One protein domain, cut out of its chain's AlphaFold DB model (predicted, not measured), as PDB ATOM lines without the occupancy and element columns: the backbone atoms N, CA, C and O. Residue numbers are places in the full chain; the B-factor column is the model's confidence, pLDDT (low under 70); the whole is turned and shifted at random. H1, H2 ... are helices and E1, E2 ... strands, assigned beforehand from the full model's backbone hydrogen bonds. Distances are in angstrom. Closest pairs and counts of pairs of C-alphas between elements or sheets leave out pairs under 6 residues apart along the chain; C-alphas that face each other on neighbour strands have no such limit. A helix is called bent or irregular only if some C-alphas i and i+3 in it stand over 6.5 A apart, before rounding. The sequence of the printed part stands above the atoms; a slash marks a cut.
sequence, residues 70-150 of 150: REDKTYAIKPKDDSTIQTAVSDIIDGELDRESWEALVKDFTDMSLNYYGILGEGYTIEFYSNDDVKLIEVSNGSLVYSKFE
ATOM      1  N   ARG A  70     -13.565  19.265   4.528       83.38
ATOM      2  CA  ARG A  70     -14.641  20.000   3.858       83.38
ATOM      3  C   ARG A  70     -14.320  20.429   2.428       83.38
ATOM      4  O   ARG A  70     -15.192  20.332   1.571       83.38
ATOM      5  N   GLU A  71     -13.114  20.943   2.181       84.25
ATOM      6  CA  GLU A  71     -12.730  21.473   0.860       84.25
ATOM      7  C   GLU A  71     -12.898  20.430  -0.250       84.25
ATOM      8  O   GLU A  71     -13.299  20.773  -1.360       84.25
ATOM      9  N   ASP A  72     -12.687  19.159   0.097       85.25
ATOM     10  CA  ASP A  72     -12.816  18.018  -0.805       85.25
ATOM     11  C   ASP A  72     -14.056  17.161  -0.510       85.25
ATOM     12  O   ASP A  72     -14.195  16.082  -1.081       85.25
ATOM     13  N   LYS A  73     -14.940  17.597   0.402       91.88
ATOM     14  CA  LYS A  73     -16.106  16.824   0.872       91.88
ATOM     15  C   LYS A  73     -15.761  15.365   1.208       91.88
ATOM     16  O   LYS A  73     -16.488  14.433   0.864       91.88
ATOM     17  N   THR A  74     -14.619  15.168   1.856       93.38
ATOM     18  CA  THR A  74     -14.024  13.845   2.040       93.38
ATOM     19  C   THR A  74     -14.069  13.422   3.497       93.38
ATOM     20  O   THR A  74     -13.632  14.167   4.368       93.38
ATOM     21  N   TYR A  75     -14.546  12.214   3.762       93.56
ATOM     22  CA  TYR A  75     -14.407  11.547   5.049       93.56
ATOM     23  C   TYR A  75     -13.144  10.691   5.000       93.56
ATOM     24  O   TYR A  75     -13.116   9.659   4.334       93.56
ATOM     25  N   ALA A  76     -12.084  11.153   5.654       93.38
ATOM     26  CA  ALA A  76     -10.832  10.419   5.736       93.38
ATOM     27  C   ALA A  76     -10.840   9.529   6.978       93.38
ATOM     28  O   ALA A  76     -11.179   9.981   8.074       93.38
ATOM     29  N   ILE A  77     -10.481   8.265   6.782       91.12
ATOM     30  CA  ILE A  77     -10.505   7.210   7.789       91.12
ATOM     31  C   ILE A  77      -9.115   6.582   7.847       91.12
ATOM     32  O   ILE A  77      -8.584   6.175   6.813       91.12
ATOM     33  N   LYS A  78      -8.533   6.480   9.041       86.94
ATOM     34  CA  LYS A  78      -7.299   5.717   9.277       86.94
ATOM     35  C   LYS A  78      -7.430   4.855  10.535       86.94
ATOM     36  O   LYS A  78      -8.130   5.271  11.458       86.94
ATOM     37  N   PRO A  79      -6.775   3.689  10.611       83.81
ATOM     38  CA  PRO A  79      -6.678   2.937  11.857       83.81
ATOM     39  C   PRO A  79      -6.078   3.782  12.994       83.81
ATOM     40  O   PRO A  79      -5.319   4.720  12.758       83.81
ATOM     41  N   LYS A  80      -6.421   3.451  14.242       78.75
ATOM     42  CA  LYS A  80      -5.800   4.076  15.429       78.75
ATOM     43  C   LYS A  80      -4.442   3.490  15.783       78.75
ATOM     44  O   LYS A  80      -3.582   4.178  16.324       78.75
ATOM     45  N   ASP A  81      -4.273   2.205  15.521       70.75
ATOM     46  CA  ASP A  81      -3.028   1.489  15.732       70.75
ATOM     47  C   ASP A  81      -2.961   0.282  14.795       70.75
ATOM     48  O   ASP A  81      -3.953  -0.099  14.160       70.75
ATOM     49  N   ASP A  82      -1.769  -0.304  14.681       61.06
ATOM     50  CA  ASP A  82      -1.534  -1.453  13.806       61.06
ATOM     51  C   ASP A  82      -2.393  -2.651  14.214       61.06
ATOM     52  O   ASP A  82      -2.763  -3.436  13.352       61.06
ATOM     53  N   SER A  83      -2.747  -2.779  15.501       55.25
ATOM     54  CA  SER A  83      -3.513  -3.909  16.047       55.25
ATOM     55  C   SER A  83      -5.018  -3.841  15.785       55.25
ATOM     56  O   SER A  83      -5.713  -4.856  15.755       55.25
ATOM     57  N   THR A  84      -5.515  -2.638  15.550       54.78
ATOM     58  CA  THR A  84      -6.937  -2.326  15.508       54.78
ATOM     59  C   THR A  84      -7.524  -2.513  14.105       54.78
ATOM     60  O   THR A  84      -8.681  -2.906  13.961       54.78
ATOM     61  N   ILE A  85      -6.698  -2.349  13.066       52.75
ATOM     62  CA  ILE A  85      -6.965  -2.847  11.706       52.75
ATOM     63  C   ILE A  85      -5.835  -3.818  11.297       52.75
ATOM     64  O   ILE A  85      -5.377  -3.856  10.154       52.75
ATOM     65  N   GLN A  86      -5.366  -4.643  12.244       44.75
ATOM     66  CA  GLN A  86      -4.333  -5.650  11.955       44.75
ATOM     67  C   GLN A  86      -4.848  -6.723  11.002       44.75
ATOM     68  O   GLN A  86      -4.084  -7.224  10.192       44.75
ATOM     69  N   THR A  87      -6.152  -7.002  11.018       46.97
ATOM     70  CA  THR A  87      -6.750  -8.050  10.181       46.97
ATOM     71  C   THR A  87      -7.003  -7.619   8.732       46.97
ATOM     72  O   THR A  87      -7.286  -8.470   7.901       46.97
ATOM     73  N   ALA A  88      -6.952  -6.320   8.409       43.69
ATOM     74  CA  ALA A  88      -7.260  -5.841   7.055       43.69
ATOM     75  C   ALA A  88      -6.181  -4.938   6.434       43.69
ATOM     76  O   ALA A  88      -6.196  -4.745   5.221       43.69
ATOM     77  N   VAL A  89      -5.256  -4.372   7.227       47.59
ATOM     78  CA  VAL A  89      -4.260  -3.391   6.744       47.59
ATOM     79  C   VAL A  89      -2.815  -3.701   7.120       47.59
ATOM     80  O   VAL A  89      -1.924  -3.318   6.365       47.59
ATOM     81  N   SER A  90      -2.526  -4.399   8.222       42.03
ATOM     82  CA  SER A  90      -1.112  -4.687   8.533       42.03
ATOM     83  C   SER A  90      -0.489  -5.658   7.521       42.03
ATOM     84  O   SER A  90       0.628  -5.439   7.054       42.03
ATOM     85  N   ASP A  91      -1.281  -6.610   7.018       43.09
ATOM     86  CA  ASP A  91      -0.823  -7.581   6.016       43.09
ATOM     87  C   ASP A  91      -0.683  -6.976   4.602       43.09
ATOM     88  O   ASP A  91      -0.119  -7.585   3.694       43.09
ATOM     89  N   ILE A  92      -1.163  -5.746   4.404       50.09
ATOM     90  CA  ILE A  92      -1.073  -4.975   3.155       50.09
ATOM     91  C   ILE A  92       0.307  -4.327   2.971       50.09
ATOM     92  O   ILE A  92       0.723  -4.056   1.841       50.09
ATOM     93  N   ILE A  93       1.017  -4.056   4.071       49.66
ATOM     94  CA  ILE A  93       2.351  -3.441   4.046       49.66
ATOM     95  C   ILE A  93       3.440  -4.523   3.995       49.66
ATOM     96  O   ILE A  93       4.428  -4.330   3.285       49.66
ATOM     97  N   ASP A  94       3.200  -5.686   4.615       49.38
ATOM     98  CA  ASP A  94       4.152  -6.808   4.666       49.38
ATOM     99  C   ASP A  94       3.828  -7.989   3.717       49.38
ATOM    100  O   ASP A  94       4.636  -8.909   3.584       49.38
ATOM    101  N   GLY A  95       2.719  -7.934   2.967       46.97
ATOM    102  CA  GLY A  95       2.484  -8.779   1.786       46.97
ATOM    103  C   GLY A  95       1.677 -10.070   1.988       46.97
ATOM    104  O   GLY A  95       1.768 -10.954   1.137       46.97
ATOM    105  N   GLU A  96       0.877 -10.187   3.049       51.91
ATOM    106  CA  GLU A  96       0.063 -11.386   3.330       51.91
ATOM    107  C   GLU A  96      -1.452 -11.140   3.389       51.91
ATOM    108  O   GLU A  96      -2.184 -11.987   3.892       51.91
ATOM    109  N   LEU A  97      -1.977 -10.030   2.854       58.69
ATOM    110  CA  LEU A  97      -3.430  -9.944   2.724       58.69
ATOM    111  C   LEU A  97      -3.883 -10.836   1.566       58.69
ATOM    112  O   LEU A  97      -3.508 -10.614   0.408       58.69
ATOM    113  N   ASP A  98      -4.700 -11.848   1.856       65.69
ATOM    114  CA  ASP A  98      -5.362 -12.570   0.782       65.69
ATOM    115  C   ASP A  98      -6.323 -11.636   0.029       65.69
ATOM    116  O   ASP A  98      -6.902 -10.681   0.556       65.69
ATOM    117  N   ARG A  99      -6.445 -11.888  -1.271       73.38
ATOM    118  CA  ARG A  99      -7.244 -11.071  -2.187       73.38
ATOM    119  C   ARG A  99      -8.705 -10.943  -1.741       73.38
ATOM    120  O   ARG A  99      -9.322  -9.914  -1.994       73.38
ATOM    121  N   GLU A 100      -9.245 -11.973  -1.094       76.69
ATOM    122  CA  GLU A 100     -10.633 -12.012  -0.632       76.69
ATOM    123  C   GLU A 100     -10.878 -10.982   0.477       76.69
ATOM    124  O   GLU A 100     -11.852 -10.231   0.422       76.69
ATOM    125  N   SER A 101      -9.951 -10.873   1.426       73.81
ATOM    126  CA  SER A 101     -10.007  -9.886   2.506       73.81
ATOM    127  C   SER A 101      -9.902  -8.450   1.980       73.81
ATOM    128  O   SER A 101     -10.604  -7.561   2.469       73.81
ATOM    129  N   TRP A 102      -9.094  -8.213   0.935       76.62
ATOM    130  CA  TRP A 102      -9.021  -6.897   0.281       76.62
ATOM    131  C   TRP A 102     -10.337  -6.537  -0.404       76.62
ATOM    132  O   TRP A 102     -10.865  -5.441  -0.218       76.62
ATOM    133  N   GLU A 103     -10.878  -7.466  -1.192       82.81
ATOM    134  CA  GLU A 103     -12.133  -7.274  -1.917       82.81
ATOM    135  C   GLU A 103     -13.304  -7.034  -0.948       82.81
ATOM    136  O   GLU A 103     -14.155  -6.182  -1.215       82.81
ATOM    137  N   ALA A 104     -13.320  -7.711   0.207       81.75
ATOM    138  CA  ALA A 104     -14.292  -7.467   1.272       81.75
ATOM    139  C   ALA A 104     -14.171  -6.048   1.852       81.75
ATOM    140  O   ALA A 104     -15.174  -5.342   1.951       81.75
ATOM    141  N   LEU A 105     -12.950  -5.594   2.152       81.56
ATOM    142  CA  LEU A 105     -12.706  -4.242   2.656       81.56
ATOM    143  C   LEU A 105     -13.153  -3.171   1.648       81.56
ATOM    144  O   LEU A 105     -13.897  -2.253   1.991       81.56
ATOM    145  N   VAL A 106     -12.746  -3.306   0.383       87.50
ATOM    146  CA  VAL A 106     -13.173  -2.417  -0.710       87.50
ATOM    147  C   VAL A 106     -14.697  -2.373  -0.812       87.50
ATOM    148  O   VAL A 106     -15.278  -1.293  -0.969       87.50
ATOM    149  N   LYS A 107     -15.359  -3.527  -0.693       87.81
ATOM    150  CA  LYS A 107     -16.817  -3.618  -0.719       87.81
ATOM    151  C   LYS A 107     -17.458  -2.875   0.456       87.81
ATOM    152  O   LYS A 107     -18.405  -2.129   0.224       87.81
ATOM    153  N   ASP A 108     -16.941  -3.018   1.672       86.88
ATOM    154  CA  ASP A 108     -17.479  -2.336   2.857       86.88
ATOM    155  C   ASP A 108     -17.396  -0.808   2.723       86.88
ATOM    156  O   ASP A 108     -18.374  -0.097   2.975       86.88
ATOM    157  N   PHE A 109     -16.263  -0.288   2.240       90.56
ATOM    158  CA  PHE A 109     -16.113   1.141   1.948       90.56
ATOM    159  C   PHE A 109     -17.040   1.597   0.816       90.56
ATOM    160  O   PHE A 109     -17.648   2.667   0.898       90.56
ATOM    161  N   THR A 110     -17.201   0.782  -0.224       92.94
ATOM    162  CA  THR A 110     -18.117   1.068  -1.338       92.94
ATOM    163  C   THR A 110     -19.571   1.145  -0.856       92.94
ATOM    164  O   THR A 110     -20.279   2.097  -1.186       92.94
ATOM    165  N   ASP A 111     -20.007   0.205  -0.016       90.19
ATOM    166  CA  ASP A 111     -21.351   0.191   0.571       90.19
ATOM    167  C   ASP A 111     -21.570   1.399   1.503       90.19
ATOM    168  O   ASP A 111     -22.632   2.033   1.472       90.19
ATOM    169  N   MET A 112     -20.551   1.781   2.280       90.75
ATOM    170  CA  MET A 112     -20.570   2.996   3.101       90.75
ATOM    171  C   MET A 112     -20.713   4.259   2.237       90.75
ATOM    172  O   MET A 112     -21.551   5.116   2.521       90.75
ATOM    173  N   SER A 113     -19.965   4.348   1.135       95.25
ATOM    174  CA  SER A 113     -20.044   5.458   0.175       95.25
ATOM    175  C   SER A 113     -21.422   5.558  -0.483       95.25
ATOM    176  O   SER A 113     -21.952   6.654  -0.669       95.25
ATOM    177  N   LEU A 114     -22.050   4.418  -0.784       93.19
ATOM    178  CA  LEU A 114     -23.411   4.381  -1.314       93.19
ATOM    179  C   LEU A 114     -24.437   4.893  -0.290       93.19
ATOM    180  O   LEU A 114     -25.378   5.603  -0.653       93.19
ATOM    181  N   ASN A 115     -24.248   4.572   0.994       89.38
ATOM    182  CA  ASN A 115     -25.079   5.102   2.072       89.38
ATOM    183  C   ASN A 115     -24.937   6.627   2.190       89.38
ATOM    184  O   ASN A 115     -25.946   7.336   2.219       89.38
ATOM    185  N   TYR A 116     -23.700   7.134   2.170       91.56
ATOM    186  CA  TYR A 116     -23.422   8.571   2.206       91.56
ATOM    187  C   TYR A 116     -24.074   9.288   1.034       91.56
ATOM    188  O   TYR A 116     -24.719  10.310   1.234       91.56
ATOM    189  N   TYR A 117     -23.978   8.727  -0.170       91.94
ATOM    190  CA  TYR A 117     -24.645   9.266  -1.349       91.94
ATOM    191  C   TYR A 117     -26.165   9.374  -1.167       91.94
ATOM    192  O   TYR A 117     -26.759  10.402  -1.490       91.94
ATOM    193  N   GLY A 118     -26.797   8.353  -0.582       89.06
ATOM    194  CA  GLY A 118     -28.233   8.364  -0.297       89.06
ATOM    195  C   GLY A 118     -28.682   9.447   0.694       89.06
ATOM    196  O   GLY A 118     -29.853   9.824   0.676       89.06
ATOM    197  N   ILE A 119     -27.777   9.947   1.541       89.62
ATOM    198  CA  ILE A 119     -28.079  10.925   2.601       89.62
ATOM    199  C   ILE A 119     -27.603  12.333   2.228       89.62
ATOM    200  O   ILE A 119     -28.345  13.299   2.390       89.62
ATOM    201  N   LEU A 120     -26.373  12.453   1.733       90.06
ATOM    202  CA  LEU A 120     -25.673  13.713   1.483       90.06
ATOM    203  C   LEU A 120     -25.752  14.166   0.014       90.06
ATOM    204  O   LEU A 120     -25.534  15.344  -0.277       90.06
ATOM    205  N   GLY A 121     -26.080  13.258  -0.911       90.00
ATOM    206  CA  GLY A 121     -26.068  13.503  -2.353       90.00
ATOM    207  C   GLY A 121     -24.685  13.332  -2.991       90.00
ATOM    208  O   GLY A 121     -23.781  12.730  -2.415       90.00
ATOM    209  N   GLU A 122     -24.526  13.831  -4.220       90.81
ATOM    210  CA  GLU A 122     -23.301  13.646  -5.010       90.81
ATOM    211  C   GLU A 122     -22.101  14.456  -4.492       90.81
ATOM    212  O   GLU A 122     -22.222  15.582  -3.993       90.81
ATOM    213  N   GLY A 123     -20.912  13.908  -4.745       87.25
ATOM    214  CA  GLY A 123     -19.641  14.623  -4.622       87.25
ATOM    215  C   GLY A 123     -18.982  14.501  -3.255       87.25
ATOM    216  O   GLY A 123     -18.092  15.293  -2.963       87.25
ATOM    217  N   TYR A 124     -19.420  13.540  -2.441       92.75
ATOM    218  CA  TYR A 124     -18.727  13.130  -1.224       92.75
ATOM    219  C   TYR A 124     -17.854  11.909  -1.500       92.75
ATOM    220  O   TYR A 124     -18.199  11.037  -2.309       92.75
ATOM    221  N   THR A 125     -16.734  11.848  -0.797       95.94
ATOM    222  CA  THR A 125     -15.734  10.791  -0.947       95.94
ATOM    223  C   THR A 125     -15.412  10.205   0.418       95.94
ATOM    224  O   THR A 125     -15.437  10.912   1.425       95.94
ATOM    225  N   ILE A 126     -15.109   8.912   0.456       95.44
ATOM    226  CA  ILE A 126     -14.483   8.272   1.610       95.44
ATOM    227  C   ILE A 126     -13.087   7.857   1.176       95.44
ATOM    228  O   ILE A 126     -12.920   7.183   0.158       95.44
ATOM    229  N   GLU A 127     -12.092   8.283   1.938       94.50
ATOM    230  CA  GLU A 127     -10.707   7.889   1.738       94.50
ATOM    231  C   GLU A 127     -10.245   7.066   2.932       94.50
ATOM    232  O   GLU A 127     -10.441   7.455   4.082       94.50
ATOM    233  N   PHE A 128      -9.606   5.939   2.648       89.88
ATOM    234  CA  PHE A 128      -9.014   5.079   3.654       89.88
ATOM    235  C   PHE A 128      -7.493   5.116   3.560       89.88
ATOM    236  O   PHE A 128      -6.930   4.941   2.474       89.88
ATOM    237  N   TYR A 129      -6.840   5.317   4.697       86.31
ATOM    238  CA  TYR A 129      -5.398   5.470   4.832       86.31
ATOM    239  C   TYR A 129      -4.808   4.373   5.722       86.31
ATOM    240  O   TYR A 129      -5.475   3.866   6.621       86.31
ATOM    241  N   SER A 130      -3.542   4.022   5.491       80.44
ATOM    242  CA  SER A 130      -2.739   3.293   6.477       80.44
ATOM    243  C   SER A 130      -2.353   4.199   7.655       80.44
ATOM    244  O   SER A 130      -2.512   5.418   7.585       80.44
ATOM    245  N   ASN A 131      -1.779   3.615   8.710       77.56
ATOM    246  CA  ASN A 131      -1.232   4.377   9.843       77.56
ATOM    247  C   ASN A 131      -0.093   5.328   9.444       77.56
ATOM    248  O   ASN A 131       0.083   6.365  10.074       77.56
ATOM    249  N   ASP A 132       0.626   5.014   8.364       76.75
ATOM    250  CA  ASP A 132       1.678   5.860   7.779       76.75
ATOM    251  C   ASP A 132       1.134   6.940   6.820       76.75
ATOM    252  O   ASP A 132       1.863   7.434   5.958       76.75
ATOM    253  N   ASP A 133      -0.161   7.264   6.902       81.19
ATOM    254  CA  ASP A 133      -0.850   8.234   6.039       81.19
ATOM    255  C   ASP A 133      -0.748   7.914   4.529       81.19
ATOM    256  O   ASP A 133      -0.825   8.795   3.664       81.19
ATOM    257  N   VAL A 134      -0.620   6.630   4.168       81.81
ATOM    258  CA  VAL A 134      -0.654   6.191   2.764       81.81
ATOM    259  C   VAL A 134      -2.090   5.876   2.370       81.81
ATOM    260  O   VAL A 134      -2.692   4.958   2.918       81.81
ATOM    261  N   LYS A 135      -2.631   6.588   1.374       86.88
ATOM    262  CA  LYS A 135      -3.964   6.292   0.834       86.88
ATOM    263  C   LYS A 135      -4.008   4.887   0.226       86.88
ATOM    264  O   LYS A 135      -3.201   4.547  -0.646       86.88
ATOM    265  N   LEU A 136      -4.974   4.095   0.677       85.44
ATOM    266  CA  LEU A 136      -5.198   2.709   0.273       85.44
ATOM    267  C   LEU A 136      -6.446   2.565  -0.602       85.44
ATOM    268  O   LEU A 136      -6.384   1.868  -1.614       85.44
ATOM    269  N   ILE A 137      -7.542   3.233  -0.226       90.19
ATOM    270  CA  ILE A 137      -8.841   3.175  -0.913       90.19
ATOM    271  C   ILE A 137      -9.396   4.595  -1.054       90.19
ATOM    272  O   ILE A 137      -9.302   5.400  -0.130       90.19
ATOM    273  N   GLU A 138     -10.003   4.891  -2.197       94.88
ATOM    274  CA  GLU A 138     -10.870   6.051  -2.402       94.88
ATOM    275  C   GLU A 138     -12.167   5.572  -3.043       94.88
ATOM    276  O   GLU A 138     -12.136   4.922  -4.089       94.88
ATOM    277  N   VAL A 139     -13.305   5.895  -2.439       95.50
ATOM    278  CA  VAL A 139     -14.632   5.562  -2.965       95.50
ATOM    279  C   VAL A 139     -15.504   6.810  -3.006       95.50
ATOM    280  O   VAL A 139     -15.519   7.614  -2.073       95.50
ATOM    281  N   SER A 140     -16.274   6.971  -4.075       96.19
ATOM    282  CA  SER A 140     -17.204   8.086  -4.239       96.19
ATOM    283  C   SER A 140     -18.506   7.601  -4.854       96.19
ATOM    284  O   SER A 140     -18.507   6.818  -5.803       96.19
ATOM    285  N   ASN A 141     -19.624   8.065  -4.298       92.88
ATOM    286  CA  ASN A 141     -20.978   7.723  -4.728       92.88
ATOM    287  C   ASN A 141     -21.213   6.208  -4.920       92.88
ATOM    288  O   ASN A 141     -21.851   5.787  -5.884       92.88
ATOM    289  N   GLY A 142     -20.665   5.379  -4.027       92.12
ATOM    290  CA  GLY A 142     -20.794   3.921  -4.110       92.12
ATOM    291  C   GLY A 142     -19.959   3.268  -5.213       92.12
ATOM    292  O   GLY A 142     -20.296   2.181  -5.669       92.12
ATOM    293  N   SER A 143     -18.898   3.930  -5.677       93.31
ATOM    294  CA  SER A 143     -17.959   3.400  -6.669       93.31
ATOM    295  C   SER A 143     -16.520   3.545  -6.188       93.31
ATOM    296  O   SER A 143     -16.160   4.567  -5.605       93.31
ATOM    297  N   LEU A 144     -15.691   2.543  -6.474       92.88
ATOM    298  CA  LEU A 144     -14.247   2.607  -6.265       92.88
ATOM    299  C   LEU A 144     -13.613   3.585  -7.262       92.88
ATOM    300  O   LEU A 144     -13.806   3.466  -8.471       92.88
ATOM    301  N   VAL A 145     -12.874   4.559  -6.738       94.19
ATOM    302  CA  VAL A 145     -12.134   5.576  -7.502       94.19
ATOM    303  C   VAL A 145     -10.645   5.240  -7.534       94.19
ATOM    304  O   VAL A 145      -9.994   5.427  -8.561       94.19
ATOM    305  N   TYR A 146     -10.110   4.734  -6.423       91.06
ATOM    306  CA  TYR A 146      -8.715   4.323  -6.302       91.06
ATOM    307  C   TYR A 146      -8.573   3.136  -5.347       91.06
ATOM    308  O   TYR A 146      -9.189   3.106  -4.282       91.06
ATOM    309  N   SER A 147      -7.699   2.202  -5.712       86.75
ATOM    310  CA  SER A 147      -7.221   1.099  -4.882       86.75
ATOM    311  C   SER A 147      -5.719   0.952  -5.107       86.75
ATOM    312  O   SER A 147      -5.263   0.892  -6.246       86.75
ATOM    313  N   LYS A 148      -4.936   0.872  -4.026       78.44
ATOM    314  CA  LYS A 148      -3.478   0.670  -4.115       78.44
ATOM    315  C   LYS A 148      -3.094  -0.660  -4.788       78.44
ATOM    316  O   LYS A 148      -1.977  -0.777  -5.286       78.44
ATOM    317  N   PHE A 149      -3.988  -1.651  -4.771       71.00
ATOM    318  CA  PHE A 149      -3.719  -3.035  -5.183       71.00
ATOM    319  C   PHE A 149      -4.476  -3.484  -6.443       71.00
ATOM    320  O   PHE A 149      -4.517  -4.683  -6.722       71.00
ATOM    321  N   GLU A 150      -5.068  -2.549  -7.196       60.00
ATOM    322  CA  GLU A 150      -5.671  -2.814  -8.518       60.00
ATOM    323  C   GLU A 150      -4.759  -2.432  -9.690       60.00
ATOM    324  O   GLU A 150      -3.992  -1.449  -9.569       60.00
TER     325      GLU A 150
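Overview. This is residues 70 to 150 of the 150 residues of an uncharacterized protein of Pontibacillus litoralis JSM 072002 (UniProt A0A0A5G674). A single twisted sheet of four strands has one long helix, H2, packed slantwise over one face, with the other face bare. A short, irregular helix, H1, sits beyond the sheet at one end of the long axis, near the end of H2 where that helix begins. The printed part has 81 residues with two named helices and four named strands, in the order E1 H1 H2 E2 E3 E4; the sheet's order is E1 E2 E3 E4, mixed, and the class is mixed, helices and strands. The whole is compact, with a radius of gyration of the C-alphas of 12.6 A, and elongated, spanning 37 by 24 by 19 A.

Along the chain. E1, residues 74 to 79, is 16.4 A long from first to last C-alpha and begins with C-alpha 74 at (-14.024, 13.845, 2.040). E2, residues 125 to 129, is 13.0 A long; E3, residues 135 to 140, 14.3 A. E4, residues 143 to 147, is 11.1 A long and ends with C-alpha 147 at (-7.221, 1.099, -4.882). H2, residues 99 to 120, is 31.1 A long, from C-alpha 99 at (-7.244, -11.071, -2.187). H1, residues 86 to 94, is 11.2 A long and only just irregular: C-alphas 87 and 90 are 6.8 A apart.

Arrangement. E1 and E2 are parallel at 23 degrees, with N 75 and O 125 2.8 A apart, within hydrogen-bond range. With H1 and H2 between them they form a strand-helix-strand unit, two parallel neighbour strands joined through helices, with a right-handed crossover. E2, E3 and E4 form a meander, each strand the antiparallel neighbour of the one before. The hairpin E2 and E3 has N 128 and O 137 at 2.8 A; the hairpin E3 and E4 has N 140 and O 143 at 2.9 A. E1 and E4, the edge strands, are apart. H2 is on the sheet at a height of 8.2 A, making two layers, a helix on one face of a sheet. It lies over E3 and E4 and runs slantwise to the strands, at 36 degrees to E3 on the local plane. Its closest C-alphas to E4 are those of Thr 110 and Ser 143, 5.8 A apart. H1 only grazes the sheet, with residues 86 to 92. H1 and residues 101 to 105 of H2 only just touch, with 3 pairs of C-alphas within 8 A, the closest those of Ala 88 and Ser 101 at 6.7 A. In H2 every O i to N i+4 pair is within hydrogen-bond range; in H1 0 of 5 are, and 2 of 6 O i to N i+3 pairs.

Size, cuts and confidence. The C-alphas farthest apart are those of Asp 94 and Gly 121, 37.1 A. The printed part has no cut, and no link is long. The mean pLDDT of the printed part is 79.3; residues 82 to 98 and residue 150 are under 70.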